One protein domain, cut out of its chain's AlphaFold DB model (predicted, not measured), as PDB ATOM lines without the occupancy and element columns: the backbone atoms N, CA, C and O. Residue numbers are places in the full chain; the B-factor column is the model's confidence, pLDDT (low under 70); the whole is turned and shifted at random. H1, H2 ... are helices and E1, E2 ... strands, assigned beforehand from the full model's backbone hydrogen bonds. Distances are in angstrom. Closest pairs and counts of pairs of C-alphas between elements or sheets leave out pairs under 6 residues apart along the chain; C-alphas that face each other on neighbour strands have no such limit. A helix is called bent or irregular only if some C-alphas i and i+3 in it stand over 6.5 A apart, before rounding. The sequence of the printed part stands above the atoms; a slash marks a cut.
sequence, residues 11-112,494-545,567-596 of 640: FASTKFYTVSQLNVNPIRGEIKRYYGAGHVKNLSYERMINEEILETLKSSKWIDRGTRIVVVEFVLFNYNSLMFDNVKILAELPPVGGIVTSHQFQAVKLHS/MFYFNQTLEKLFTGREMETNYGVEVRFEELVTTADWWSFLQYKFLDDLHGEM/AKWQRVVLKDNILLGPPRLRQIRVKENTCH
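What this domain is: This is residues 11 to 112, 494 to 545 and 567 to 596 of the 640 residues of an uncharacterized protein of Musca domestica (UniProt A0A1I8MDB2). A strongly twisted antiparallel sheet of seven strands, with long E3 and E4 in its middle, has three helices gathered on one side: H2 and H4 side by side, running opposite ways and only grazing the sheet, and H3 over E4. On the other side the link of residues 23 to 37 crosses the sheet and folds back on itself, and the small helix H1 lies off the sheet. The printed part has 184 residues, with four named helices and seven named strands in the order E1 H1 E2 H2 E3 E4 E5 H3 H4 E6 E7. The class is mixed, helices and strands, with 91 residues, under half, in named elements. The whole is compact, with a radius of gyration of the C-alphas of 16.3 A and spans of 53 by 42 by 30 A.

How they stand to each other: The branched sheet has E3, residues 67 to 78, as the strand with three neighbours. On one side of it is E4, residues 83 to 92, beside residues 68 to 78; N 72 and O 89 are 2.9 A apart, within hydrogen-bond range. On the other side are E7, residues 584 to 589, beside residues 67 to 73, and E6, residues 577 to 579, beside residues 75 to 78. N 71 and O 586 are 2.8 A apart, and N 77 and O 578 are also 2.8 A apart. E5, residues 100 to 104, is the antiparallel neighbour of E4, with N 90 and O 102 2.8 A apart. E3, E4 and E5 form a meander, each strand the antiparallel neighbour of the one before; E3 and E4 are a hairpin, and so are E4 and E5. E2, residues 38 to 42, lies on one side of E7 and E3 on the other side; E2 and E7 are antiparallel neighbours, with N 585 and O 41 2.8 A apart, and the edge strand E1, residues 14 to 17, is the antiparallel neighbour of E2, with N 17 and O 38 2.9 A apart. H3, residues 494 to 505, is on the sheet at a height of 8.5 A, over E4 and slantwise to the strands at 41 degrees on the local plane; its closest C-alphas to E4 are those of Asn 498 and Asp 85, 7.4 A apart. H4, residues 526 to 542, only grazes the sheet, and so does H2, residues 47 to 59. H2 and H4 touch at a shallow tilt of 10 degrees, opposite ways, with the C-alphas of Glu 51 and Gln 534 closest at 6.5 A. H3 touches H4 with residues 504 to 505 alone, at a steep tilt of 58 degrees, the C-alphas of Phe 505 and Asp 540 being closest at 6.4 A. H1, residues 19 to 22, is not on the sheet and touches no helix. Every O i to N i+4 pair is within hydrogen-bond range in H2 and H3, and 11 of 13 in H4; H1 is too short for such a pair.

Where its parts are: E3 is the longest strand, 33.7 A from first to last C-alpha, starting with C-alpha 67 at (109.054, 144.739, 148.660). E4 measures 28.5 A, E7 16.4 A and E5 13.9 A. H4 is the longest helix, 22.9 A, ending with C-alpha 542 at (111.601, 121.170, 162.532); it is neither bent nor irregular, but only just: C-alphas 534 and 537 are 6.5 A apart. H2 measures 18.3 A and H3 16.9 A. E1 begins with C-alpha 14 at (98.150, 138.431, 153.388).

The domain as a whole: The two C-alphas farthest apart, those of Asn 80 and His 596, are 53.6 A apart. Residues 113 to 493 are not printed, with 14.5 A between C-alphas 112 and 494; residues 546 to 566 are not printed either, with 13.6 A between C-alphas 545 and 567. Of the links that are printed whole, H1 to E2 and H3 to H4 are long. The mean pLDDT of the printed part is 87.5, and it is under 70 at residues 543 to 545, 567 to 572, 575 and 593.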
ATOM      1  N   PHE A  11      97.154 141.963 150.370       81.31
ATOM      2  CA  PHE A  11      98.088 141.794 149.261       81.31
ATOM      3  C   PHE A  11      98.538 140.328 149.227       81.31
ATOM      4  O   PHE A  11      98.910 139.794 150.274       81.31
ATOM      5  N   ALA A  12      98.435 139.671 148.064       78.94
ATOM      6  CA  ALA A  12      98.779 138.256 147.848       78.94
ATOM      7  C   ALA A  12      98.376 137.343 149.037       78.94
ATOM      8  O   ALA A  12      99.204 136.787 149.753       78.94
ATOM      9  N   SER A  13      97.064 137.265 149.306       81.06
ATOM     10  CA  SER A  13      96.413 136.573 150.446       81.06
ATOM     11  C   SER A  13      96.720 137.075 151.873       81.06
ATOM     12  O   SER A  13      96.027 136.690 152.815       81.06
ATOM     13  N   THR A  14      97.688 137.976 152.064       89.00
ATOM     14  CA  THR A  14      98.150 138.431 153.388       89.00
ATOM     15  C   THR A  14      97.599 139.798 153.799       89.00
ATOM     16  O   THR A  14      97.457 140.720 152.992       89.00
ATOM     17  N   LYS A  15      97.304 139.951 155.093       91.31
ATOM     18  CA  LYS A  15      96.687 141.155 155.667       91.31
ATOM     19  C   LYS A  15      97.741 142.117 156.214       91.31
ATOM     20  O   LYS A  15      98.672 141.686 156.890       91.31
ATOM     21  N   PHE A  16      97.555 143.417 155.982       91.81
ATOM     22  CA  PHE A  16      98.353 144.470 156.612       91.81
ATOM     23  C   PHE A  16      97.987 144.683 158.092       91.81
ATOM     24  O   PHE A  16      96.805 144.784 158.438       91.81
ATOM     25  N   TYR A  17      99.003 144.843 158.943       92.44
ATOM     26  CA  TYR A  17      98.878 145.178 160.363       92.44
ATOM     27  C   TYR A  17      99.802 146.340 160.755       92.44
ATOM     28  O   TYR A  17     100.928 146.466 160.267       92.44
ATOM     29  N   THR A  18      99.349 147.183 161.686       91.94
ATOM     30  CA  THR A  18     100.143 148.307 162.213       91.94
ATOM     31  C   THR A  18     101.092 147.880 163.339       91.94
ATOM     32  O   THR A  18     100.857 146.879 164.015       91.94
ATOM     33  N   VAL A  19     102.131 148.686 163.607       90.19
ATOM     34  CA  VAL A  19     103.096 148.467 164.712       90.19
ATOM     35  C   VAL A  19     102.380 148.193 166.043       90.19
ATOM     36  O   VAL A  19     102.703 147.240 166.750       90.19
ATOM     37  N   SER A  20     101.345 148.981 166.356       89.12
ATOM     38  CA  SER A  20     100.558 148.848 167.588       89.12
ATOM     39  C   SER A  20      99.724 147.565 167.658       89.12
ATOM     40  O   SER A  20      99.446 147.100 168.756       89.12
ATOM     41  N   GLN A  21      99.320 146.998 166.515       90.38
ATOM     42  CA  GLN A  21      98.588 145.726 166.445       90.38
ATOM     43  C   GLN A  21      99.523 144.520 166.550       90.38
ATOM     44  O   GLN A  21      99.152 143.519 167.150       90.38
ATOM     45  N   LEU A  22     100.728 144.614 165.979       88.50
ATOM     46  CA  LEU A  22     101.728 143.542 166.021       88.50
ATOM     47  C   LEU A  22     102.554 143.521 167.314       88.50
ATOM     48  O   LEU A  22     103.270 142.550 167.528       88.50
ATOM     49  N   ASN A  23     102.483 144.579 168.133       89.62
ATOM     50  CA  ASN A  23     103.260 144.795 169.365       89.62
ATOM     51  C   ASN A  23     104.802 144.814 169.179       89.62
ATOM     52  O   ASN A  23     105.550 144.809 170.155       89.62
ATOM     53  N   VAL A  24     105.262 144.928 167.933       90.44
ATOM     54  CA  VAL A  24     106.673 144.940 167.504       90.44
ATOM     55  C   VAL A  24     107.353 146.301 167.649       90.44
ATOM     56  O   VAL A  24     106.696 147.332 167.806       90.44
ATOM     57  N   ASN A  25     108.677 146.295 167.513       90.88
ATOM     58  CA  ASN A  25     109.509 147.488 167.388       90.88
ATOM     59  C   ASN A  25     109.891 147.777 165.917       90.88
ATOM     60  O   ASN A  25     109.657 146.943 165.033       90.88
ATOM     61  N   PRO A  26     110.460 148.963 165.617       91.81
ATOM     62  CA  PRO A  26     111.165 149.203 164.359       91.81
ATOM     63  C   PRO A  26     112.324 148.216 164.185       91.81
ATOM     64  O   PRO A  26     112.984 147.853 165.157       91.81
ATOM     65  N   ILE A  27     112.579 147.805 162.947       91.44
ATOM     66  CA  ILE A  27     113.661 146.883 162.595       91.44
ATOM     67  C   ILE A  27     114.839 147.705 162.076       91.44
ATOM     68  O   ILE A  27     114.652 148.634 161.293       91.44
ATOM     69  N   ARG A  28     116.052 147.375 162.511       90.94
ATOM     70  CA  ARG A  28     117.307 147.827 161.900       90.94
ATOM     71  C   ARG A  28     117.915 146.609 161.214       90.94
ATOM     72  O   ARG A  28     118.213 145.666 161.934       90.94
ATOM     73  N   GLY A  29     118.077 146.633 159.898       90.19
ATOM     74  CA  GLY A  29     119.061 145.787 159.222       90.19
ATOM     75  C   GLY A  29     120.199 146.658 158.695       90.19
ATOM     76  O   GLY A  29     120.445 147.743 159.242       90.19
ATOM     77  N   GLU A  30     120.895 146.175 157.669       88.31
ATOM     78  CA  GLU A  30     122.149 146.768 157.197       88.31
ATOM     79  C   GLU A  30     121.975 148.074 156.424       88.31
ATOM     80  O   GLU A  30     122.696 149.037 156.684       88.31
ATOM     81  N   ILE A  31     121.018 148.149 155.496       88.19
ATOM     82  CA  ILE A  31     120.901 149.309 154.609       88.19
ATOM     83  C   ILE A  31     120.046 150.392 155.274       88.19
ATOM     84  O   ILE A  31     120.348 151.583 155.155       88.19
ATOM     85  N   LYS A  32     118.932 150.022 155.938       88.75
ATOM     86  CA  LYS A  32     117.971 150.990 156.515       88.75
ATOM     87  C   LYS A  32     117.303 150.537 157.817       88.75
ATOM     88  O   LYS A  32     117.326 149.386 158.241       88.75
ATOM     89  N   ARG A  33     116.648 151.507 158.466       91.75
ATOM     90  CA  ARG A  33     115.703 151.277 159.567       91.75
ATOM     91  C   ARG A  33     114.274 151.285 159.026       91.75
ATOM     92  O   ARG A  33     113.873 152.229 158.347       91.75
ATOM     93  N   TYR A  34     113.505 150.262 159.370       92.00
ATOM     94  CA  TYR A  34     112.163 149.996 158.865       92.00
ATOM     95  C   TYR A  34     111.121 150.110 159.981       92.00
ATOM     96  O   TYR A  34     111.271 149.551 161.070       92.00
ATOM     97  N   TYR A  35     110.018 150.804 159.708       86.06
ATOM     98  CA  TYR A  35     108.868 150.841 160.612       86.06
ATOM     99  C   TYR A  35     108.187 149.470 160.627       86.06
ATOM    100  O   TYR A  35     107.723 149.020 159.588       86.06
ATOM    101  N   GLY A  36     108.071 148.824 161.791       85.94
ATOM    102  CA  GLY A  36     107.652 147.418 161.911       85.94
ATOM    103  C   GLY A  36     106.213 147.053 161.491       85.94
ATOM    104  O   GLY A  36     105.773 145.949 161.798       85.94
ATOM    105  N   ALA A  37     105.467 147.939 160.827       90.19
ATOM    106  CA  ALA A  37     104.170 147.624 160.231       90.19
ATOM    107  C   ALA A  37     104.364 146.902 158.889       90.19
ATOM    108  O   ALA A  37     105.295 147.215 158.151       90.19
ATOM    109  N   GLY A  38     103.482 145.967 158.546       92.31
ATOM    110  CA  GLY A  38     103.664 145.158 157.343       92.31
ATOM    111  C   GLY A  38     102.520 144.196 157.059       92.31
ATOM    112  O   GLY A  38     101.553 144.105 157.819       92.31
ATOM    113  N   HIS A  39     102.652 143.478 155.949       93.75
ATOM    114  CA  HIS A  39     101.812 142.336 155.611       93.75
ATOM    115  C   HIS A  39     102.322 141.092 156.335       93.75
ATOM    116  O   HIS A  39     103.531 140.881 156.419       93.75
ATOM    117  N   VAL A  40     101.409 140.299 156.897       94.00
ATOM    118  CA  VAL A  40     101.763 139.203 157.809       94.00
ATOM    119  C   VAL A  40     101.054 137.907 157.427       94.00
ATOM    120  O   VAL A  40      99.845 137.903 157.173       94.00
ATOM    121  N   LYS A  41     101.808 136.805 157.457       94.75
ATOM    122  CA  LYS A  41     101.324 135.422 157.414       94.75
ATOM    123  C   LYS A  41     101.944 134.673 158.595       94.75
ATOM    124  O   LYS A  41     103.163 134.622 158.722       94.75
ATOM    125  N   ASN A  42     101.116 134.098 159.463       93.69
ATOM    126  CA  ASN A  42     101.609 133.140 160.451       93.69
ATOM    127  C   ASN A  42     101.843 131.793 159.755       93.69
ATOM    128  O   ASN A  42     101.051 131.401 158.892       93.69
ATOM    129  N   LEU A  43     102.912 131.113 160.154       92.50
ATOM    130  CA  LEU A  43     103.176 129.714 159.846       92.50
ATOM    131  C   LEU A  43     102.440 128.805 160.856       92.50
ATOM    132  O   LEU A  43     101.654 129.269 161.687       92.50
ATOM    133  N   SER A  44     102.668 127.503 160.745       90.75
ATOM    134  CA  SER A  44     102.154 126.426 161.590       90.75
ATOM    135  C   SER A  44     103.294 125.739 162.354       90.75
ATOM    136  O   SER A  44     104.473 125.919 162.050       90.75
ATOM    137  N   TYR A  45     102.933 124.898 163.322       86.06
ATOM    138  CA  TYR A  45     103.848 123.963 163.984       86.06
ATOM    139  C   TYR A  45     104.165 122.716 163.135       86.06
ATOM    140  O   TYR A  45     105.012 121.920 163.516       86.06
ATOM    141  N   GLU A  46     103.503 122.529 161.990       85.56
ATOM    142  CA  GLU A  46     103.664 121.344 161.139       85.56
ATOM    143  C   GLU A  46     104.368 121.681 159.821       85.56
ATOM    144  O   GLU A  46     103.929 122.569 159.088       85.56
ATOM    145  N   ARG A  47     105.440 120.938 159.507       86.00
ATOM    146  CA  ARG A  47     106.263 121.090 158.295       86.00
ATOM    147  C   ARG A  47     105.437 121.163 157.003       86.00
ATOM    148  O   ARG A  47     105.516 122.171 156.312       86.00
ATOM    149  N   MET A  48     104.588 120.166 156.738       88.06
ATOM    150  CA  MET A  48     103.803 120.070 155.492       88.06
ATOM    151  C   MET A  48     102.899 121.293 155.258       88.06
ATOM    152  O   MET A  48     102.811 121.810 154.148       88.06
ATOM    153  N   ILE A  49     102.274 121.811 156.322       91.25
ATOM    154  CA  ILE A  49     101.435 123.020 156.255       91.25
ATOM    155  C   ILE A  49     102.294 124.263 155.957       91.25
ATOM    156  O   ILE A  49     101.842 125.195 155.295       91.25
ATOM    157  N   ASN A  50     103.541 124.295 156.430       92.31
ATOM    158  CA  ASN A  50     104.469 125.388 156.146       92.31
ATOM    159  C   ASN A  50     104.981 125.359 154.706       92.31
ATOM    160  O   ASN A  50     105.082 126.419 154.094       92.31
ATOM    161  N   GLU A  51     105.244 124.173 154.160       92.06
ATOM    162  CA  GLU A  51     105.622 123.977 152.757       92.06
ATOM    163  C   GLU A  51     104.494 124.471 151.830       92.06
ATOM    164  O   GLU A  51     104.732 125.369 151.020       92.06
ATOM    165  N   GLU A  52     103.243 124.039 152.050       93.50
ATOM    166  CA  GLU A  52     102.056 124.525 151.317       93.50
ATOM    167  C   GLU A  52     101.882 126.056 151.430       93.50
ATOM    168  O   GLU A  52     101.580 126.745 150.447       93.50
ATOM    169  N   ILE A  53     102.100 126.629 152.622       93.75
ATOM    170  CA  ILE A  53     102.039 128.083 152.826       93.75
ATOM    171  C   ILE A  53     103.135 128.807 152.032       93.75
ATOM    172  O   ILE A  53     102.837 129.830 151.408       93.75
ATOM    173  N   LEU A  54     104.377 128.321 152.050       94.38
ATOM    174  CA  LEU A  54     105.484 128.937 151.313       94.38
ATOM    175  C   LEU A  54     105.257 128.849 149.802       94.38
ATOM    176  O   LEU A  54     105.411 129.859 149.118       94.38
ATOM    177  N   GLU A  55     104.803 127.707 149.285       93.56
ATOM    178  CA  GLU A  55     104.441 127.550 147.872       93.56
ATOM    179  C   GLU A  55     103.283 128.468 147.465       93.56
ATOM    180  O   GLU A  55     103.337 129.103 146.408       93.56
ATOM    181  N   THR A  56     102.278 128.635 148.327       94.50
ATOM    182  CA  THR A  56     101.172 129.583 148.109       94.50
ATOM    183  C   THR A  56     101.667 131.035 148.047       94.50
ATOM    184  O   THR A  56     101.205 131.816 147.213       94.50
ATOM    185  N   LEU A  57     102.626 131.435 148.892       94.38
ATOM    186  CA  LEU A  57     103.212 132.785 148.849       94.38
ATOM    187  C   LEU A  57     104.150 132.982 147.640       94.38
ATOM    188  O   LEU A  57     104.150 134.053 147.030       94.38
ATOM    189  N   LYS A  58     104.914 131.952 147.265       92.88
ATOM    190  CA  LYS A  58     105.823 131.946 146.108       92.88
ATOM    191  C   LYS A  58     105.041 132.070 144.795       92.88
ATOM    192  O   LYS A  58     105.312 132.967 144.000       92.88
ATOM    193  N   SER A  59     104.011 131.240 144.613       92.06
ATOM    194  CA  SER A  59     103.130 131.242 143.432       92.06
ATOM    195  C   SER A  59     102.268 132.505 143.315       92.06
ATOM    196  O   SER A  59     102.109 133.033 142.218       92.06
ATOM    197  N   SER A  60     101.789 133.071 144.430       90.81
ATOM    198  CA  SER A  60     101.056 134.353 144.425       90.81
ATOM    199  C   SER A  60     101.946 135.600 144.260       90.81
ATOM    200  O   SER A  60     101.473 136.716 144.482       90.81
ATOM    201  N   LYS A  61     103.221 135.423 143.862       89.81
ATOM    202  CA  LYS A  61     104.227 136.482 143.651       89.81
ATOM    203  C   LYS A  61     104.304 137.442 144.875       89.81
ATOM    204  O   LYS A  61     104.382 138.659 144.721       89.81
ATOM    205  N   TRP A  62     104.269 136.898 146.110       93.06
ATOM    206  CA  TRP A  62     104.224 137.679 147.372       93.06
ATOM    207  C   TRP A  62     105.461 138.560 147.590       93.06
ATOM    208  O   TRP A  62     105.345 139.646 148.153       93.06
ATOM    209  N   ILE A  63     106.639 138.135 147.129       92.75
ATOM    210  CA  ILE A  63     107.829 138.995 147.071       92.75
ATOM    211  C   ILE A  63     107.879 139.630 145.679       92.75
ATOM    212  O   ILE A  63     107.972 138.929 144.676       92.75
ATOM    213  N   ASP A  64     107.817 140.961 145.632       88.94
ATOM    214  CA  ASP A  64     107.708 141.754 144.403       88.94
ATOM    215  C   ASP A  64     108.670 142.959 144.383       88.94
ATOM    216  O   ASP A  64     109.313 143.296 145.377       88.94
ATOM    217  N   ARG A  65     108.710 143.694 143.263       84.75
ATOM    218  CA  ARG A  65     109.521 144.920 143.098       84.75
ATOM    219  C   ARG A  65     109.174 146.041 144.101       84.75
ATOM    220  O   ARG A  65     109.974 146.962 144.298       84.75
ATOM    221  N   GLY A  66     107.999 145.987 144.737       87.88
ATOM    222  CA  GLY A  66     107.574 146.896 145.807       87.88
ATOM    223  C   GLY A  66     108.093 146.512 147.199       87.88
ATOM    224  O   GLY A  66     108.102 147.353 148.097       87.88
ATOM    225  N   THR A  67     108.546 145.276 147.390       92.38
ATOM    226  CA  THR A  67     109.054 144.739 148.660       92.38
ATOM    227  C   THR A  67     110.408 145.357 149.020       92.38
ATOM    228  O   THR A  67     111.223 145.625 148.140       92.38
ATOM    229  N   ARG A  68     110.656 145.640 150.307       92.94
ATOM    230  CA  ARG A  68     111.916 146.262 150.772       92.94
ATOM    231  C   ARG A  68     112.584 145.564 151.951       92.94
ATOM    232  O   ARG A  68     113.782 145.758 152.133       92.94
ATOM    233  N   ILE A  69     111.838 144.784 152.727       95.25
ATOM    234  CA  ILE A  69     112.391 143.799 153.660       95.25
ATOM    235  C   ILE A  69     111.364 142.683 153.895       95.25
ATOM    236  O   ILE A  69     110.161 142.949 154.014       95.25
ATOM    237  N   VAL A  70     111.842 141.444 153.948       95.75
ATOM    238  CA  VAL A  70     111.103 140.251 154.379       95.75
ATOM    239  C   VAL A  70     111.747 139.742 155.664       95.75
ATOM    240  O   VAL A  70     112.965 139.782 155.815       95.75
ATOM    241  N   VAL A  71     110.914 139.317 156.611       96.25
ATOM    242  CA  VAL A  71     111.327 138.950 157.965       96.25
ATOM    243  C   VAL A  71     110.676 137.633 158.351       96.25
ATOM    244  O   VAL A  71     109.448 137.534 158.360       96.25
ATOM    245  N   VAL A  72     111.499 136.653 158.711       95.94
ATOM    246  CA  VAL A  72     111.084 135.503 159.518       95.94
ATOM    247  C   VAL A  72     111.277 135.891 160.976       95.94
ATOM    248  O   VAL A  72     112.343 136.385 161.335       95.94
ATOM    249  N   GLU A  73     110.272 135.693 161.823       94.94
ATOM    250  CA  GLU A  73     110.384 135.942 163.262       94.94
ATOM    251  C   GLU A  73     109.706 134.837 164.079       94.94
ATOM    252  O   GLU A  73     108.593 134.404 163.771       94.94
ATOM    253  N   PHE A  74     110.389 134.369 165.121       94.44
ATOM    254  CA  PHE A  74     109.887 133.364 166.057       94.44
ATOM    255  C   PHE A  74     110.532 133.547 167.435       94.44
ATOM    256  O   PHE A  74     111.561 134.205 167.572       94.44
ATOM    257  N   VAL A  75     109.895 133.000 168.471       93.88
ATOM    258  CA  VAL A  75     110.367 133.116 169.857       93.88
ATOM    259  C   VAL A  75     110.560 131.724 170.430       93.88
ATOM    260  O   VAL A  75     109.606 130.944 170.504       93.88
ATOM    261  N   LEU A  76     111.790 131.435 170.842       92.56
ATOM    262  CA  LEU A  76     112.162 130.211 171.539       92.56
ATOM    263  C   LEU A  76     112.204 130.464 173.045       92.56
ATOM    264  O   LEU A  76     112.521 131.564 173.491       92.56
ATOM    265  N   PHE A  77     111.907 129.435 173.831       91.25
ATOM    266  CA  PHE A  77     112.070 129.410 175.280       91.25
ATOM    267  C   PHE A  77     112.853 128.159 175.684       91.25
ATOM    268  O   PHE A  77     112.378 127.043 175.477       91.25
ATOM    269  N   ASN A  78     114.040 128.336 176.259       90.50
ATOM    270  CA  ASN A  78     114.820 127.247 176.828       90.50
ATOM    271  C   ASN A  78     114.378 127.001 178.277       90.50
ATOM    272  O   ASN A  78     114.489 127.891 179.126       90.50
ATOM    273  N   TYR A  79     113.891 125.792 178.565       84.06
ATOM    274  CA  TYR A  79     113.421 125.438 179.909       84.06
ATOM    275  C   TYR A  79     114.573 125.282 180.917       84.06
ATOM    276  O   TYR A  79     114.423 125.641 182.081       84.06
ATOM    277  N   ASN A  80     115.731 124.792 180.468       85.88
ATOM    278  CA  ASN A  80     116.863 124.442 181.330       85.88
ATOM    279  C   ASN A  80     117.650 125.679 181.803       85.88
ATOM    280  O   ASN A  80     118.139 125.701 182.929       85.88
ATOM    281  N   SER A  81     117.742 126.726 180.974       86.12
ATOM    282  CA  SER A  81     118.377 128.006 181.323       86.12
ATOM    283  C   SER A  81     117.389 129.118 181.700       86.12
ATOM    284  O   SER A  81     117.825 130.214 182.051       86.12
ATOM    285  N   LEU A  82     116.076 128.862 181.606       88.81
ATOM    286  CA  LEU A  82     114.986 129.823 181.838       88.81
ATOM    287  C   LEU A  82     115.171 131.137 181.050       88.81
ATOM    288  O   LEU A  82     115.074 132.241 181.593       88.81
ATOM    289  N   MET A  83     115.435 131.014 179.747       90.69
ATOM    290  CA  MET A  83     115.629 132.144 178.827       90.69
ATOM    291  C   MET A  83     114.690 132.071 177.633       90.69
ATOM    292  O   MET A  83     114.435 130.996 177.099       90.69
ATOM    293  N   PHE A  84     114.254 133.233 177.162       92.94
ATOM    294  CA  PHE A  84     113.722 133.392 175.815       92.94
ATOM    295  C   PHE A  84     114.839 133.790 174.850       92.94
ATOM    296  O   PHE A  84     115.771 134.479 175.263       92.94
ATOM    297  N   ASP A  85     114.697 133.449 173.572       94.00
ATOM    298  CA  ASP A  85     115.356 134.157 172.472       94.00
ATOM    299  C   ASP A  85     114.322 134.656 171.449       94.00
ATOM    300  O   ASP A  85     113.309 133.999 171.194       94.00
ATOM    301  N   ASN A  86     114.575 135.838 170.886       95.25
ATOM    302  CA  ASN A  86     113.751 136.503 169.881       95.25
ATOM    303  C   ASN A  86     114.475 136.472 168.532       95.25
ATOM    304  O   ASN A  86     115.180 137.422 168.184       95.25
ATOM    305  N   VAL A  87     114.294 135.384 167.783       95.12
ATOM    306  CA  VAL A  87     114.963 135.177 166.497       95.12
ATOM    307  C   VAL A  87     114.302 136.024 165.417       95.12
ATOM    308  O   VAL A  87     113.081 135.972 165.226       95.12
ATOM    309  N   LYS A  88     115.118 136.753 164.652       95.38
ATOM    310  CA  LYS A  88     114.719 137.369 163.383       95.38
ATOM    311  C   LYS A  88     115.740 137.093 162.298       95.38
ATOM    312  O   LYS A  88     116.920 137.382 162.469       95.38
ATOM    313  N   ILE A  89     115.257 136.624 161.156       96.12
ATOM    314  CA  ILE A  89     116.054 136.409 159.949       96.12
ATOM    315  C   ILE A  89     115.510 137.364 158.885       96.12
ATOM    316  O   ILE A  89     114.301 137.398 158.639       96.12
ATOM    317  N   LEU A  90     116.382 138.199 158.326       95.75
ATOM    318  CA  LEU A  90     116.040 139.368 157.520       95.75
ATOM    319  C   LEU A  90     116.598 139.223 156.100       95.75
ATOM    320  O   LEU A  90     117.764 138.884 155.920       95.75
ATOM    321  N   ALA A  91     115.786 139.577 155.107       96.12
ATOM    322  CA  ALA A  91     116.218 139.826 153.734       96.12
ATOM    323  C   ALA A  91     115.765 141.223 153.314       96.12
ATOM    324  O   ALA A  91     114.571 141.461 153.115       96.12
ATOM    325  N   GLU A  92     116.700 142.163 153.198       95.69
ATOM    326  CA  GLU A  92     116.455 143.501 152.662       95.69
ATOM    327  C   GLU A  92     116.527 143.475 151.133       95.69
ATOM    328  O   GLU A  92     117.427 142.876 150.557       95.69
ATOM    329  N   LEU A  93     115.578 144.133 150.465       94.75
ATOM    330  CA  LEU A  93     115.537 144.245 149.004       94.75
ATOM    331  C   LEU A  93     115.806 145.712 148.631       94.75
ATOM    332  O   LEU A  93     114.871 146.527 148.665       94.75
ATOM    333  N   PRO A  94     117.058 146.106 148.330       92.06
ATOM    334  CA  PRO A  94     117.361 147.475 147.934       92.06
ATOM    335  C   PRO A  94     116.720 147.836 146.581       92.06
ATOM    336  O   PRO A  94     116.405 146.971 145.766       92.06
ATOM    337  N   PRO A  95     116.521 149.137 146.288       86.75
ATOM    338  CA  PRO A  95     115.849 149.578 145.062       86.75
ATOM    339  C   PRO A  95     116.631 149.288 143.767       86.75
ATOM    340  O   PRO A  95     116.067 149.472 142.690       86.75
ATOM    341  N   VAL A  96     117.891 148.848 143.866       87.31
ATOM    342  CA  VAL A  96     118.722 148.396 142.735       87.31
ATOM    343  C   VAL A  96     118.461 146.936 142.333       87.31
ATOM    344  O   VAL A  96     118.907 146.522 141.269       87.31
ATOM    345  N   GLY A  97     117.710 146.174 143.137       86.75
ATOM    346  CA  GLY A  97     117.556 144.725 142.990       86.75
ATOM    347  C   GLY A  97     118.485 143.941 143.921       86.75
ATOM    348  O   GLY A  97     119.193 144.529 144.734       86.75
ATOM    349  N   GLY A  98     118.450 142.612 143.810       90.81
ATOM    350  CA  GLY A  98     119.144 141.704 144.727       90.81
ATOM    351  C   GLY A  98     118.528 141.647 146.133       90.81
ATOM    352  O   GLY A  98     117.479 142.242 146.404       90.81
ATOM    353  N   ILE A  99     119.198 140.910 147.014       93.06
ATOM    354  CA  ILE A  99     118.922 140.790 148.445       93.06
ATOM    355  C   ILE A  99     120.202 141.108 149.227       93.06
ATOM    356  O   ILE A  99     121.306 140.808 148.780       93.06
ATOM    357  N   VAL A 100     120.037 141.726 150.397       94.19
ATOM    358  CA  VAL A 100     121.055 141.814 151.449       94.19
ATOM    359  C   VAL A 100     120.479 141.158 152.698       94.19
ATOM    360  O   VAL A 100     119.474 141.614 153.253       94.19
ATOM    361  N   THR A 101     121.076 140.050 153.116       94.62
ATOM    362  CA  THR A 101     120.654 139.269 154.276       94.62
ATOM    363  C   THR A 101     121.236 139.819 155.578       94.62
ATOM    364  O   THR A 101     122.286 140.452 155.608       94.62
ATOM    365  N   SER A 102     120.516 139.632 156.684       94.75
ATOM    366  CA  SER A 102     120.998 139.933 158.041       94.75
ATOM    367  C   SER A 102     120.175 139.168 159.084       94.75
ATOM    368  O   SER A 102     119.126 138.601 158.774       94.75
ATOM    369  N   HIS A 103     120.638 139.118 160.330       94.06
ATOM    370  CA  HIS A 103     119.987 138.361 161.402       94.06
ATOM    371  C   HIS A 103     119.966 139.144 162.721       94.06
ATOM    372  O   HIS A 103     120.748 140.073 162.923       94.06
ATOM    373  N   GLN A 104     119.062 138.783 163.636       94.12
ATOM    374  CA  GLN A 104     119.026 139.294 165.008       94.12
ATOM    375  C   GLN A 104     118.641 138.170 165.970       94.12
ATOM    376  O   GLN A 104     117.533 137.643 165.893       94.12
ATOM    377  N   PHE A 105     119.543 137.865 166.900       94.25
ATOM    378  CA  PHE A 105     119.323 136.972 168.040       94.25
ATOM    379  C   PHE A 105     119.423 137.822 169.316       94.25
ATOM    380  O   PHE A 105     120.318 138.665 169.441       94.25
ATOM    381  N   GLN A 106     118.473 137.693 170.237       94.25
ATOM    382  CA  GLN A 106     118.306 138.564 171.404       94.25
ATOM    383  C   GLN A 106     117.790 137.788 172.626       94.25
ATOM    384  O   GLN A 106     116.630 137.946 173.028       94.25
ATOM    385  N   ALA A 107     118.673 137.006 173.253       94.25
ATOM    386  CA  ALA A 107     118.373 136.301 174.493       94.25
ATOM    387  C   ALA A 107     117.939 137.248 175.636       94.25
ATOM    388  O   ALA A 107     118.532 138.306 175.873       94.25
ATOM    389  N   VAL A 108     116.916 136.840 176.394       93.56
ATOM    390  CA  VAL A 108     116.354 137.554 177.555       93.56
ATOM    391  C   VAL A 108     116.043 136.538 178.660       93.56
ATOM    392  O   VAL A 108     115.436 135.502 178.390       93.56
ATOM    393  N   LYS A 109     116.432 136.811 179.915       91.50
ATOM    394  CA  LYS A 109     116.051 135.954 181.056       91.50
ATOM    395  C   LYS A 109     114.527 135.956 181.244       91.50
ATOM    396  O   LYS A 109     113.893 136.977 181.002       91.50
ATOM    397  N   LEU A 110     113.945 134.861 181.735       89.56
ATOM    398  CA  LEU A 110     112.562 134.848 182.233       89.56
ATOM    399  C   LEU A 110     112.416 135.658 183.532       89.56
ATOM    400  O   LEU A 110     111.411 136.339 183.741       89.56
ATOM    401  N   HIS A 111     113.411 135.552 184.412       87.00
ATOM    402  CA  HIS A 111     113.389 136.144 185.741       87.00
ATOM    403  C   HIS A 111     114.190 137.454 185.806       87.00
ATOM    404  O   HIS A 111     115.200 137.651 185.132       87.00
ATOM    405  N   SER A 112     113.689 138.357 186.648       86.50
ATOM    406  CA  SER A 112     114.361 139.582 187.092       86.50
ATOM    407  C   SER A 112     115.203 139.278 188.332       86.50
ATOM    408  O   SER A 112     114.914 138.317 189.039       86.50
ATOM    409  N   MET A 494     123.563 133.298 177.773       92.12
ATOM    410  CA  MET A 494     122.942 134.199 176.781       92.12
ATOM    411  C   MET A 494     123.774 134.314 175.498       92.12
ATOM    412  O   MET A 494     123.221 134.283 174.402       92.12
ATOM    413  N   PHE A 495     125.103 134.393 175.627       93.44
ATOM    414  CA  PHE A 495     126.010 134.411 174.475       93.44
ATOM    415  C   PHE A 495     125.940 133.096 173.686       93.44
ATOM    416  O   PHE A 495     125.760 133.107 172.471       93.44
ATOM    417  N   TYR A 496     126.026 131.962 174.386       92.75
ATOM    418  CA  TYR A 496     125.989 130.638 173.768       92.75
ATOM    419  C   TYR A 496     124.632 130.319 173.127       92.75
ATOM    420  O   TYR A 496     124.605 129.651 172.099       92.75
ATOM    421  N   PHE A 497     123.520 130.811 173.680       92.31
ATOM    422  CA  PHE A 497     122.186 130.613 173.114       92.31
ATOM    423  C   PHE A 497     122.043 131.361 171.781       92.31
ATOM    424  O   PHE A 497     121.758 130.724 170.769       92.31
ATOM    425  N   ASN A 498     122.375 132.661 171.759       93.88
ATOM    426  CA  ASN A 498     122.480 133.454 170.528       93.88
ATOM    427  C   ASN A 498     123.377 132.756 169.489       93.88
ATOM    428  O   ASN A 498     122.922 132.453 168.389       93.88
ATOM    429  N   GLN A 499     124.626 132.441 169.857       92.75
ATOM    430  CA  GLN A 499     125.610 131.880 168.925       92.75
ATOM    431  C   GLN A 499     125.212 130.486 168.404       92.75
ATOM    432  O   GLN A 499     125.559 130.123 167.284       92.75
ATOM    433  N   THR A 500     124.481 129.687 169.189       90.56
ATOM    434  CA  THR A 500     123.983 128.375 168.738       90.56
ATOM    435  C   THR A 500     122.900 128.530 167.672       90.56
ATOM    436  O   THR A 500     122.896 127.776 166.704       90.56
ATOM    437  N   LEU A 501     122.004 129.510 167.816       91.06
ATOM    438  CA  LEU A 501     120.921 129.759 166.860       91.06
ATOM    439  C   LEU A 501     121.423 130.460 165.587       91.06
ATOM    440  O   LEU A 501     120.987 130.115 164.492       91.06
ATOM    441  N   GLU A 502     122.408 131.346 165.721       92.69
ATOM    442  CA  GLU A 502     123.192 131.923 164.622       92.69
ATOM    443  C   GLU A 502     123.901 130.827 163.808       92.69
ATOM    444  O   GLU A 502     123.703 130.704 162.598       92.69
ATOM    445  N   LYS A 503     124.645 129.935 164.478       90.62
ATOM    446  CA  LYS A 503     125.310 128.790 163.833       90.62
ATOM    447  C   LYS A 503     124.343 127.754 163.265       90.62
ATOM    448  O   LYS A 503     124.736 127.034 162.356       90.62
ATOM    449  N   LEU A 504     123.119 127.653 163.785       88.44
ATOM    450  CA  LEU A 504     122.080 126.789 163.229       88.44
ATOM    451  C   LEU A 504     121.512 127.389 161.935       88.44
ATOM    452  O   LEU A 504     121.663 126.798 160.875       88.44
ATOM    453  N   PHE A 505     120.880 128.560 162.027       89.19
ATOM    454  CA  PHE A 505     120.042 129.095 160.950       89.19
ATOM    455  C   PHE A 505     120.798 129.883 159.878       89.19
ATOM    456  O   PHE A 505     120.276 130.027 158.775       89.19
ATOM    457  N   THR A 506     121.980 130.433 160.179       88.56
ATOM    458  CA  THR A 506     122.716 131.299 159.238       88.56
ATOM    459  C   THR A 506     124.172 130.880 159.019       88.56
ATOM    460  O   THR A 506     124.707 131.102 157.939       88.56
ATOM    461  N   GLY A 507     124.805 130.220 159.993       81.75
ATOM    462  CA  GLY A 507     126.201 129.767 159.913       81.75
ATOM    463  C   GLY A 507     126.445 128.432 159.192       81.75
ATOM    464  O   GLY A 507     127.570 127.941 159.220       81.75
ATOM    465  N   ARG A 508     125.420 127.821 158.582       81.75
ATOM    466  CA  ARG A 508     125.534 126.592 157.776       81.75
ATOM    467  C   ARG A 508     125.316 126.905 156.298       81.75
ATOM    468  O   ARG A 508     124.329 127.548 155.952       81.75
ATOM    469  N   GLU A 509     126.164 126.352 155.441       82.81
ATOM    470  CA  GLU A 509     125.991 126.395 153.983       82.81
ATOM    471  C   GLU A 509     124.740 125.620 153.528       82.81
ATOM    472  O   GLU A 509     124.198 124.767 154.248       82.81
ATOM    473  N   MET A 510     124.223 125.982 152.354       81.06
ATOM    474  CA  MET A 510     123.044 125.375 151.735       81.06
ATOM    475  C   MET A 510     123.219 125.262 150.221       81.06
ATOM    476  O   MET A 510     123.744 126.179 149.590       81.06
ATOM    477  N   GLU A 511     122.719 124.178 149.628       76.94
ATOM    478  CA  GLU A 511     122.595 124.082 148.174       76.94
ATOM    479  C   GLU A 511     121.542 125.077 147.659       76.94
ATOM    480  O   GLU A 511     120.397 125.132 148.121       76.94
ATOM    481  N   THR A 512     121.933 125.878 146.673       76.50
ATOM    482  CA  THR A 512     121.019 126.701 145.870       76.50
ATOM    483  C   THR A 512     120.354 125.865 144.773       76.50
ATOM    484  O   THR A 512     120.823 124.784 144.418       76.50
ATOM    485  N   ASN A 513     119.307 126.402 144.131       70.25
ATOM    486  CA  ASN A 513     118.631 125.743 142.993       70.25
ATOM    487  C   ASN A 513     119.556 125.464 141.787       70.25
ATOM    488  O   ASN A 513     119.143 124.796 140.842       70.25
ATOM    489  N   TYR A 514     120.773 126.012 141.798       75.00
ATOM    490  CA  TYR A 514     121.790 125.865 140.760       75.00
ATOM    491  C   TYR A 514     122.848 124.799 141.100       75.00
ATOM    492  O   TYR A 514     123.797 124.636 140.339       75.00
ATOM    493  N   GLY A 515     122.707 124.084 142.227       74.50
ATOM    494  CA  GLY A 515     123.668 123.068 142.676       74.50
ATOM    495  C   GLY A 515     124.972 123.648 143.236       74.50
ATOM    496  O   GLY A 515     126.002 122.983 143.198       74.50
ATOM    497  N   VAL A 516     124.942 124.898 143.709       79.50
ATOM    498  CA  VAL A 516     126.084 125.578 144.340       79.50
ATOM    499  C   VAL A 516     125.799 125.746 145.828       79.50
ATOM    500  O   VAL A 516     124.738 126.269 146.181       79.50
ATOM    501  N   GLU A 517     126.734 125.327 146.679       84.19
ATOM    502  CA  GLU A 517     126.716 125.586 148.121       84.19
ATOM    503  C   GLU A 517     127.047 127.060 148.399       84.19
ATOM    504  O   GLU A 517     128.052 127.581 147.916       84.19
ATOM    505  N   VAL A 518     126.179 127.749 149.145       84.81
ATOM    506  CA  VAL A 518     126.276 129.195 149.422       84.81
ATOM    507  C   VAL A 518     125.947 129.464 150.897       84.81
ATOM    508  O   VAL A 518     125.093 128.784 151.480       84.81
ATOM    509  N   ARG A 519     126.607 130.449 151.527       87.94
ATOM    510  CA  ARG A 519     126.287 130.883 152.902       87.94
ATOM    511  C   ARG A 519     125.084 131.822 152.944       87.94
ATOM    512  O   ARG A 519     124.777 132.521 151.984       87.94
ATOM    513  N   PHE A 520     124.435 131.916 154.106       89.56
ATOM    514  CA  PHE A 520     123.302 132.828 154.318       89.56
ATOM    515  C   PHE A 520     123.617 134.299 153.976       89.56
ATOM    516  O   PHE A 520     122.753 135.028 153.491       89.56
ATOM    517  N   GLU A 521     124.852 134.735 154.216       88.38
ATOM    518  CA  GLU A 521     125.328 136.107 153.978       88.38
ATOM    519  C   GLU A 521     125.570 136.417 152.486       88.38
ATOM    520  O   GLU A 521     125.701 137.575 152.101       88.38
ATOM    521  N   GLU A 522     125.566 135.388 151.635       88.38
ATOM    522  CA  GLU A 522     125.876 135.446 150.200       88.38
ATOM    523  C   GLU A 522     124.618 135.255 149.319       88.38
ATOM    524  O   GLU A 522     124.710 135.118 148.099       88.38
ATOM    525  N   LEU A 523     123.418 135.249 149.915       90.19
ATOM    526  CA  LEU A 523     122.147 135.026 149.213       90.19
ATOM    527  C   LEU A 523     121.706 136.266 148.409       90.19
ATOM    528  O   LEU A 523     121.027 137.156 148.926       90.19
ATOM    529  N   VAL A 524     122.059 136.303 147.119       90.31
ATOM    530  CA  VAL A 524     121.825 137.466 146.242       90.31
ATOM    531  C   VAL A 524     120.404 137.540 145.663       90.31
ATOM    532  O   VAL A 524     119.905 138.652 145.469       90.31
ATOM    533  N   THR A 525     119.725 136.429 145.343       91.50
ATOM    534  CA  THR A 525     118.438 136.481 144.615       91.50
ATOM    535  C   THR A 525     117.214 136.115 145.456       91.50
ATOM    536  O   THR A 525     117.271 135.392 146.451       91.50
ATOM    537  N   THR A 526     116.040 136.569 145.003       91.62
ATOM    538  CA  THR A 526     114.747 136.175 145.586       91.62
ATOM    539  C   THR A 526     114.457 134.682 145.443       91.62
ATOM    540  O   THR A 526     113.702 134.147 146.253       91.62
ATOM    541  N   ALA A 527     115.045 133.996 144.455       90.06
ATOM    542  CA  ALA A 527     114.942 132.546 144.327       90.06
ATOM    543  C   ALA A 527     115.734 131.836 145.434       90.06
ATOM    544  O   ALA A 527     115.205 130.911 146.049       90.06
ATOM    545  N   ASP A 528     116.941 132.318 145.742       90.81
ATOM    546  CA  ASP A 528     117.798 131.752 146.792       90.81
ATOM    547  C   ASP A 528     117.170 131.953 148.174       90.81
ATOM    548  O   ASP A 528     117.137 131.025 148.975       90.81
ATOM    549  N   TRP A 529     116.559 133.118 148.426       93.38
ATOM    550  CA  TRP A 529     115.778 133.353 149.647       93.38
ATOM    551  C   TRP A 529     114.554 132.430 149.767       93.38
ATOM    552  O   TRP A 529     114.263 131.942 150.858       93.38
ATOM    553  N   TRP A 530     113.838 132.136 148.673       93.44
ATOM    554  CA  TRP A 530     112.758 131.141 148.726       93.44
ATOM    555  C   TRP A 530     113.285 129.734 149.025       93.44
ATOM    556  O   TRP A 530     112.648 129.016 149.790       93.44
ATOM    557  N   SER A 531     114.439 129.347 148.481       91.06
ATOM    558  CA  SER A 531     115.058 128.043 148.757       91.06
ATOM    559  C   SER A 531     115.623 127.952 150.176       91.06
ATOM    560  O   SER A 531     115.438 126.930 150.834       91.06
ATOM    561  N   PHE A 532     116.188 129.043 150.701       92.69
ATOM    562  CA  PHE A 532     116.508 129.180 152.119       92.69
ATOM    563  C   PHE A 532     115.258 128.972 152.986       92.69
ATOM    564  O   PHE A 532     115.299 128.192 153.931       92.69
ATOM    565  N   LEU A 533     114.125 129.607 152.655       93.25
ATOM    566  CA  LEU A 533     112.887 129.433 153.420       93.25
ATOM    567  C   LEU A 533     112.295 128.021 153.327       93.25
ATOM    568  O   LEU A 533     111.768 127.541 154.325       93.25
ATOM    569  N   GLN A 534     112.322 127.386 152.151       90.06
ATOM    570  CA  GLN A 534     111.661 126.096 151.916       90.06
ATOM    571  C   GLN A 534     112.488 124.898 152.385       90.06
ATOM    572  O   GLN A 534     111.926 124.001 153.006       90.06
ATOM    573  N   TYR A 535     113.790 124.884 152.102       85.75
ATOM    574  CA  TYR A 535     114.667 123.763 152.435       85.75
ATOM    575  C   TYR A 535     115.376 124.033 153.763       85.75
ATOM    576  O   TYR A 535     115.051 123.417 154.775       85.75
ATOM    577  N   LYS A 536     116.261 125.037 153.809       88.31
ATOM    578  CA  LYS A 536     117.146 125.262 154.962       88.31
ATOM    579  C   LYS A 536     116.393 125.590 156.255       88.31
ATOM    580  O   LYS A 536     116.516 124.884 157.250       88.31
ATOM    581  N   PHE A 537     115.579 126.641 156.235       91.38
ATOM    582  CA  PHE A 537     114.883 127.145 157.417       91.38
ATOM    583  C   PHE A 537     113.874 126.140 157.984       91.38
ATOM    584  O   PHE A 537     113.766 126.037 159.203       91.38
ATOM    585  N   LEU A 538     113.138 125.400 157.144       89.25
ATOM    586  CA  LEU A 538     112.203 124.387 157.643       89.25
ATOM    587  C   LEU A 538     112.921 123.139 158.166       89.25
ATOM    588  O   LEU A 538     112.495 122.623 159.199       89.25
ATOM    589  N   ASP A 539     114.014 122.700 157.537       86.19
ATOM    590  CA  ASP A 539     114.837 121.603 158.061       86.19
ATOM    591  C   ASP A 539     115.473 121.978 159.412       86.19
ATOM    592  O   ASP A 539     115.362 121.220 160.371       86.19
ATOM    593  N   ASP A 540     116.059 123.171 159.550       86.62
ATOM    594  CA  ASP A 540     116.665 123.621 160.812       86.62
ATOM    595  C   ASP A 540     115.617 123.948 161.908       86.62
ATOM    596  O   ASP A 540     115.900 123.810 163.101       86.62
ATOM    597  N   LEU A 541     114.389 124.348 161.539       86.62
ATOM    598  CA  LEU A 541     113.290 124.641 162.476       86.62
ATOM    599  C   LEU A 541     112.610 123.378 163.020       86.62
ATOM    600  O   LEU A 541     112.358 123.295 164.222       86.62
ATOM    601  N   HIS A 542     112.254 122.433 162.144       81.00
ATOM    602  CA  HIS A 542     111.601 121.170 162.532       81.00
ATOM    603  C   HIS A 542     112.626 120.094 162.924       81.00
ATOM    604  O   HIS A 542     112.264 119.099 163.553       81.00
ATOM    605  N   GLY A 543     113.900 120.337 162.609       66.38
ATOM    606  CA  GLY A 543     115.041 119.476 162.878       66.38
ATOM    607  C   GLY A 543     115.054 118.211 162.026       66.38
ATOM    608  O   GLY A 543     114.211 117.983 161.154       66.38
ATOM    609  N   GLU A 544     115.968 117.310 162.384       54.12
ATOM    610  CA  GLU A 544     115.741 115.882 162.185       54.12
ATOM    611  C   GLU A 544     114.487 115.492 162.985       54.12
ATOM    612  O   GLU A 544     114.559 115.162 164.173       54.12
ATOM    613  N   MET A 545     113.318 115.566 162.339       46.69
ATOM    614  CA  MET A 545     112.096 114.934 162.826       46.69
ATOM    615  C   MET A 545     112.432 113.461 163.043       46.69
ATOM    616  O   MET A 545     112.583 112.736 162.062       46.69
ATOM    617  N   ALA A 567     101.244 117.037 170.316       46.69
ATOM    618  CA  ALA A 567     101.271 118.500 170.319       46.69
ATOM    619  C   ALA A 567     102.389 119.096 171.203       46.69
ATOM    620  O   ALA A 567     102.758 120.258 171.024       46.69
ATOM    621  N   LYS A 568     102.945 118.316 172.144       47.88
ATOM    622  CA  LYS A 568     104.132 118.694 172.921       47.88
ATOM    623  C   LYS A 568     105.400 118.675 172.059       47.88
ATOM    624  O   LYS A 568     106.173 119.625 172.126       47.88
ATOM    625  N   TRP A 569     105.600 117.634 171.246       50.41
ATOM    626  CA  TRP A 569     106.793 117.484 170.399       50.41
ATOM    627  C   TRP A 569     106.813 118.465 169.222       50.41
ATOM    628  O   TRP A 569     107.862 119.027 168.934       50.41
ATOM    629  N   GLN A 570     105.653 118.775 168.628       56.91
ATOM    630  CA  GLN A 570     105.497 119.760 167.538       56.91
ATOM    631  C   GLN A 570     105.964 121.196 167.873       56.91
ATOM    632  O   GLN A 570     105.952 122.071 167.011       56.91
ATOM    633  N   ARG A 571     106.335 121.482 169.128       68.31
ATOM    634  CA  ARG A 571     106.851 122.794 169.557       68.31
ATOM    635  C   ARG A 571     108.322 122.770 169.958       68.31
ATOM    636  O   ARG A 571     108.827 123.820 170.344       68.31
ATOM    637  N   VAL A 572     108.981 121.613 169.927       68.88
ATOM    638  CA  VAL A 572     110.350 121.441 170.423       68.88
ATOM    639  C   VAL A 572     111.358 121.618 169.290       68.88
ATOM    640  O   VAL A 572     111.284 120.937 168.275       68.88
ATOM    641  N   VAL A 573     112.331 122.503 169.502       71.69
ATOM    642  CA  VAL A 573     113.437 122.815 168.584       71.69
ATOM    643  C   VAL A 573     114.754 122.555 169.322       71.69
ATOM    644  O   VAL A 573     114.903 122.942 170.483       71.69
ATOM    645  N   LEU A 574     115.721 121.891 168.677       70.19
ATOM    646  CA  LEU A 574     116.995 121.478 169.303       70.19
ATOM    647  C   LEU A 574     116.820 120.704 170.637       70.19
ATOM    648  O   LEU A 574     117.581 120.913 171.579       70.19
ATOM    649  N   LYS A 575     115.814 119.820 170.727       68.44
ATOM    650  CA  LYS A 575     115.459 118.964 171.891       68.44
ATOM    651  C   LYS A 575     115.003 119.688 173.181       68.44
ATOM    652  O   LYS A 575     114.072 119.203 173.815       68.44
ATOM    653  N   ASP A 576     115.575 120.846 173.524       77.44
ATOM    654  CA  ASP A 576     115.357 121.556 174.803       77.44
ATOM    655  C   ASP A 576     114.663 122.932 174.687       77.44
ATOM    656  O   ASP A 576     114.257 123.506 175.704       77.44
ATOM    657  N   ASN A 577     114.524 123.496 173.481       86.12
ATOM    658  CA  ASN A 577     113.871 124.796 173.282       86.12
ATOM    659  C   ASN A 577     112.420 124.617 172.831       86.12
ATOM    660  O   ASN A 577     112.119 123.732 172.037       86.12
ATOM    661  N   ILE A 578     111.522 125.484 173.295       87.38
ATOM    662  CA  ILE A 578     110.088 125.433 172.992       87.38
ATOM    663  C   ILE A 578     109.663 126.700 172.243       87.38
ATOM    664  O   ILE A 578     109.918 127.811 172.704       87.38
ATOM    665  N   LEU A 579     108.964 126.548 171.118       88.88
ATOM    666  CA  LEU A 579     108.328 127.649 170.389       88.88
ATOM    667  C   LEU A 579     107.155 128.237 171.192       88.88
ATOM    668  O   LEU A 579     106.117 127.592 171.369       88.88
ATOM    669  N   LEU A 580     107.294 129.497 171.626       86.81
ATOM    670  CA  LEU A 580     106.301 130.236 172.431       86.81
ATOM    671  C   LEU A 580     104.992 130.545 171.668       86.81
ATOM    672  O   LEU A 580     103.968 130.890 172.262       86.81
ATOM    673  N   GLY A 581     105.055 130.433 170.344       89.25
ATOM    674  CA  GLY A 581     103.978 130.554 169.370       89.25
ATOM    675  C   GLY A 581     104.493 130.082 168.002       89.25
ATOM    676  O   GLY A 581     105.706 129.907 167.847       89.25
ATOM    677  N   PRO A 582     103.624 129.867 167.002       91.31
ATOM    678  CA  PRO A 582     104.069 129.507 165.659       91.31
ATOM    679  C   PRO A 582     104.910 130.639 165.031       91.31
ATOM    680  O   PRO A 582     104.624 131.813 165.299       91.31
ATOM    681  N   PRO A 583     105.908 130.332 164.179       94.31
ATOM    682  CA  PRO A 583     106.687 131.347 163.473       94.31
ATOM    683  C   PRO A 583     105.834 132.267 162.592       94.31
ATOM    684  O   PRO A 583     104.706 131.945 162.205       94.31
ATOM    685  N   ARG A 584     106.380 133.433 162.247       94.19
ATOM    686  CA  ARG A 584     105.666 134.475 161.509       94.19
ATOM    687  C   ARG A 584     106.519 135.024 160.370       94.19
ATOM    688  O   ARG A 584     107.678 135.374 160.565       94.19
ATOM    689  N   LEU A 585     105.917 135.134 159.189       95.50
ATOM    690  CA  LEU A 585     106.466 135.848 158.041       95.50
ATOM    691  C   LEU A 585     105.869 137.256 157.998       95.50
ATOM    692  O   LEU A 585     104.645 137.428 158.040       95.50
ATOM    693  N   ARG A 586     106.731 138.269 157.899       95.19
ATOM    694  CA  ARG A 586     106.359 139.686 157.831       95.19
ATOM    695  C   ARG A 586     107.084 140.383 156.679       95.19
ATOM    696  O   ARG A 586     108.306 140.456 156.651       95.19
ATOM    697  N   GLN A 587     106.312 140.929 155.745       94.56
ATOM    698  CA  GLN A 587     106.785 141.700 154.594       94.56
ATOM    699  C   GLN A 587     106.527 143.189 154.820       94.56
ATOM    700  O   GLN A 587     105.420 143.594 155.186       94.56
ATOM    701  N   ILE A 588     107.521 144.020 154.515       93.38
ATOM    702  CA  ILE A 588     107.373 145.474 154.449       93.38
ATOM    703  C   ILE A 588     107.602 145.908 152.996       93.38
ATOM    704  O   ILE A 588     108.666 145.678 152.413       93.38
ATOM    705  N   ARG A 589     106.572 146.521 152.404       90.69
ATOM    706  CA  ARG A 589     106.531 146.993 151.010       90.69
ATOM    707  C   ARG A 589     106.343 148.507 150.949       90.69
ATOM    708  O   ARG A 589     105.784 149.106 151.867       90.69
ATOM    709  N   VAL A 590     106.792 149.124 149.859       88.12
ATOM    710  CA  VAL A 590     106.483 150.525 149.546       88.12
ATOM    711  C   VAL A 590     104.988 150.658 149.243       88.12
ATOM    712  O   VAL A 590     104.359 149.737 148.719       88.12
ATOM    713  N   LYS A 591     104.405 151.811 149.578       82.25
ATOM    714  CA  LYS A 591     103.023 152.134 149.227       82.25
ATOM    715  C   LYS A 591     102.904 152.387 147.717       82.25
ATOM    716  O   LYS A 591     103.776 152.998 147.104       82.25
ATOM    717  N   GLU A 592     101.790 151.963 147.133       75.06
ATOM    718  CA  GLU A 592     101.436 152.287 145.749       75.06
ATOM    719  C   GLU A 592     101.482 153.803 145.491       75.06
ATOM    720  O   GLU A 592     101.071 154.615 146.327       75.06
ATOM    721  N   ASN A 593     102.001 154.169 144.317       69.56
ATOM    722  CA  ASN A 593     102.101 155.534 143.794       69.56
ATOM    723  C   ASN A 593     102.891 156.543 144.663       69.56
ATOM    724  O   ASN A 593     102.785 157.744 144.435       69.56
ATOM    725  N   THR A 594     103.721 156.097 145.621       76.12
ATOM    726  CA  THR A 594     104.655 156.991 146.349       76.12
ATOM    727  C   THR A 594     106.070 157.046 145.764       76.12
ATOM    728  O   THR A 594     106.904 157.787 146.276       76.12
ATOM    729  N   CYS A 595     106.366 156.277 144.713       70.06
ATOM    730  CA  CYS A 595     107.636 156.354 143.985       70.06
ATOM    731  C   CYS A 595     107.444 157.080 142.651       70.06
ATOM    732  O   CYS A 595     106.651 156.643 141.821       70.06
ATOM    733  N   HIS A 596     108.217 158.142 142.427       71.50
ATOM    734  CA  HIS A 596     108.320 158.789 141.123       71.50
ATOM    735  C   HIS A 596     109.161 157.915 140.180       71.50
ATOM    736  O   HIS A 596     110.381 157.831 140.327       71.50
TER     737      HIS A 596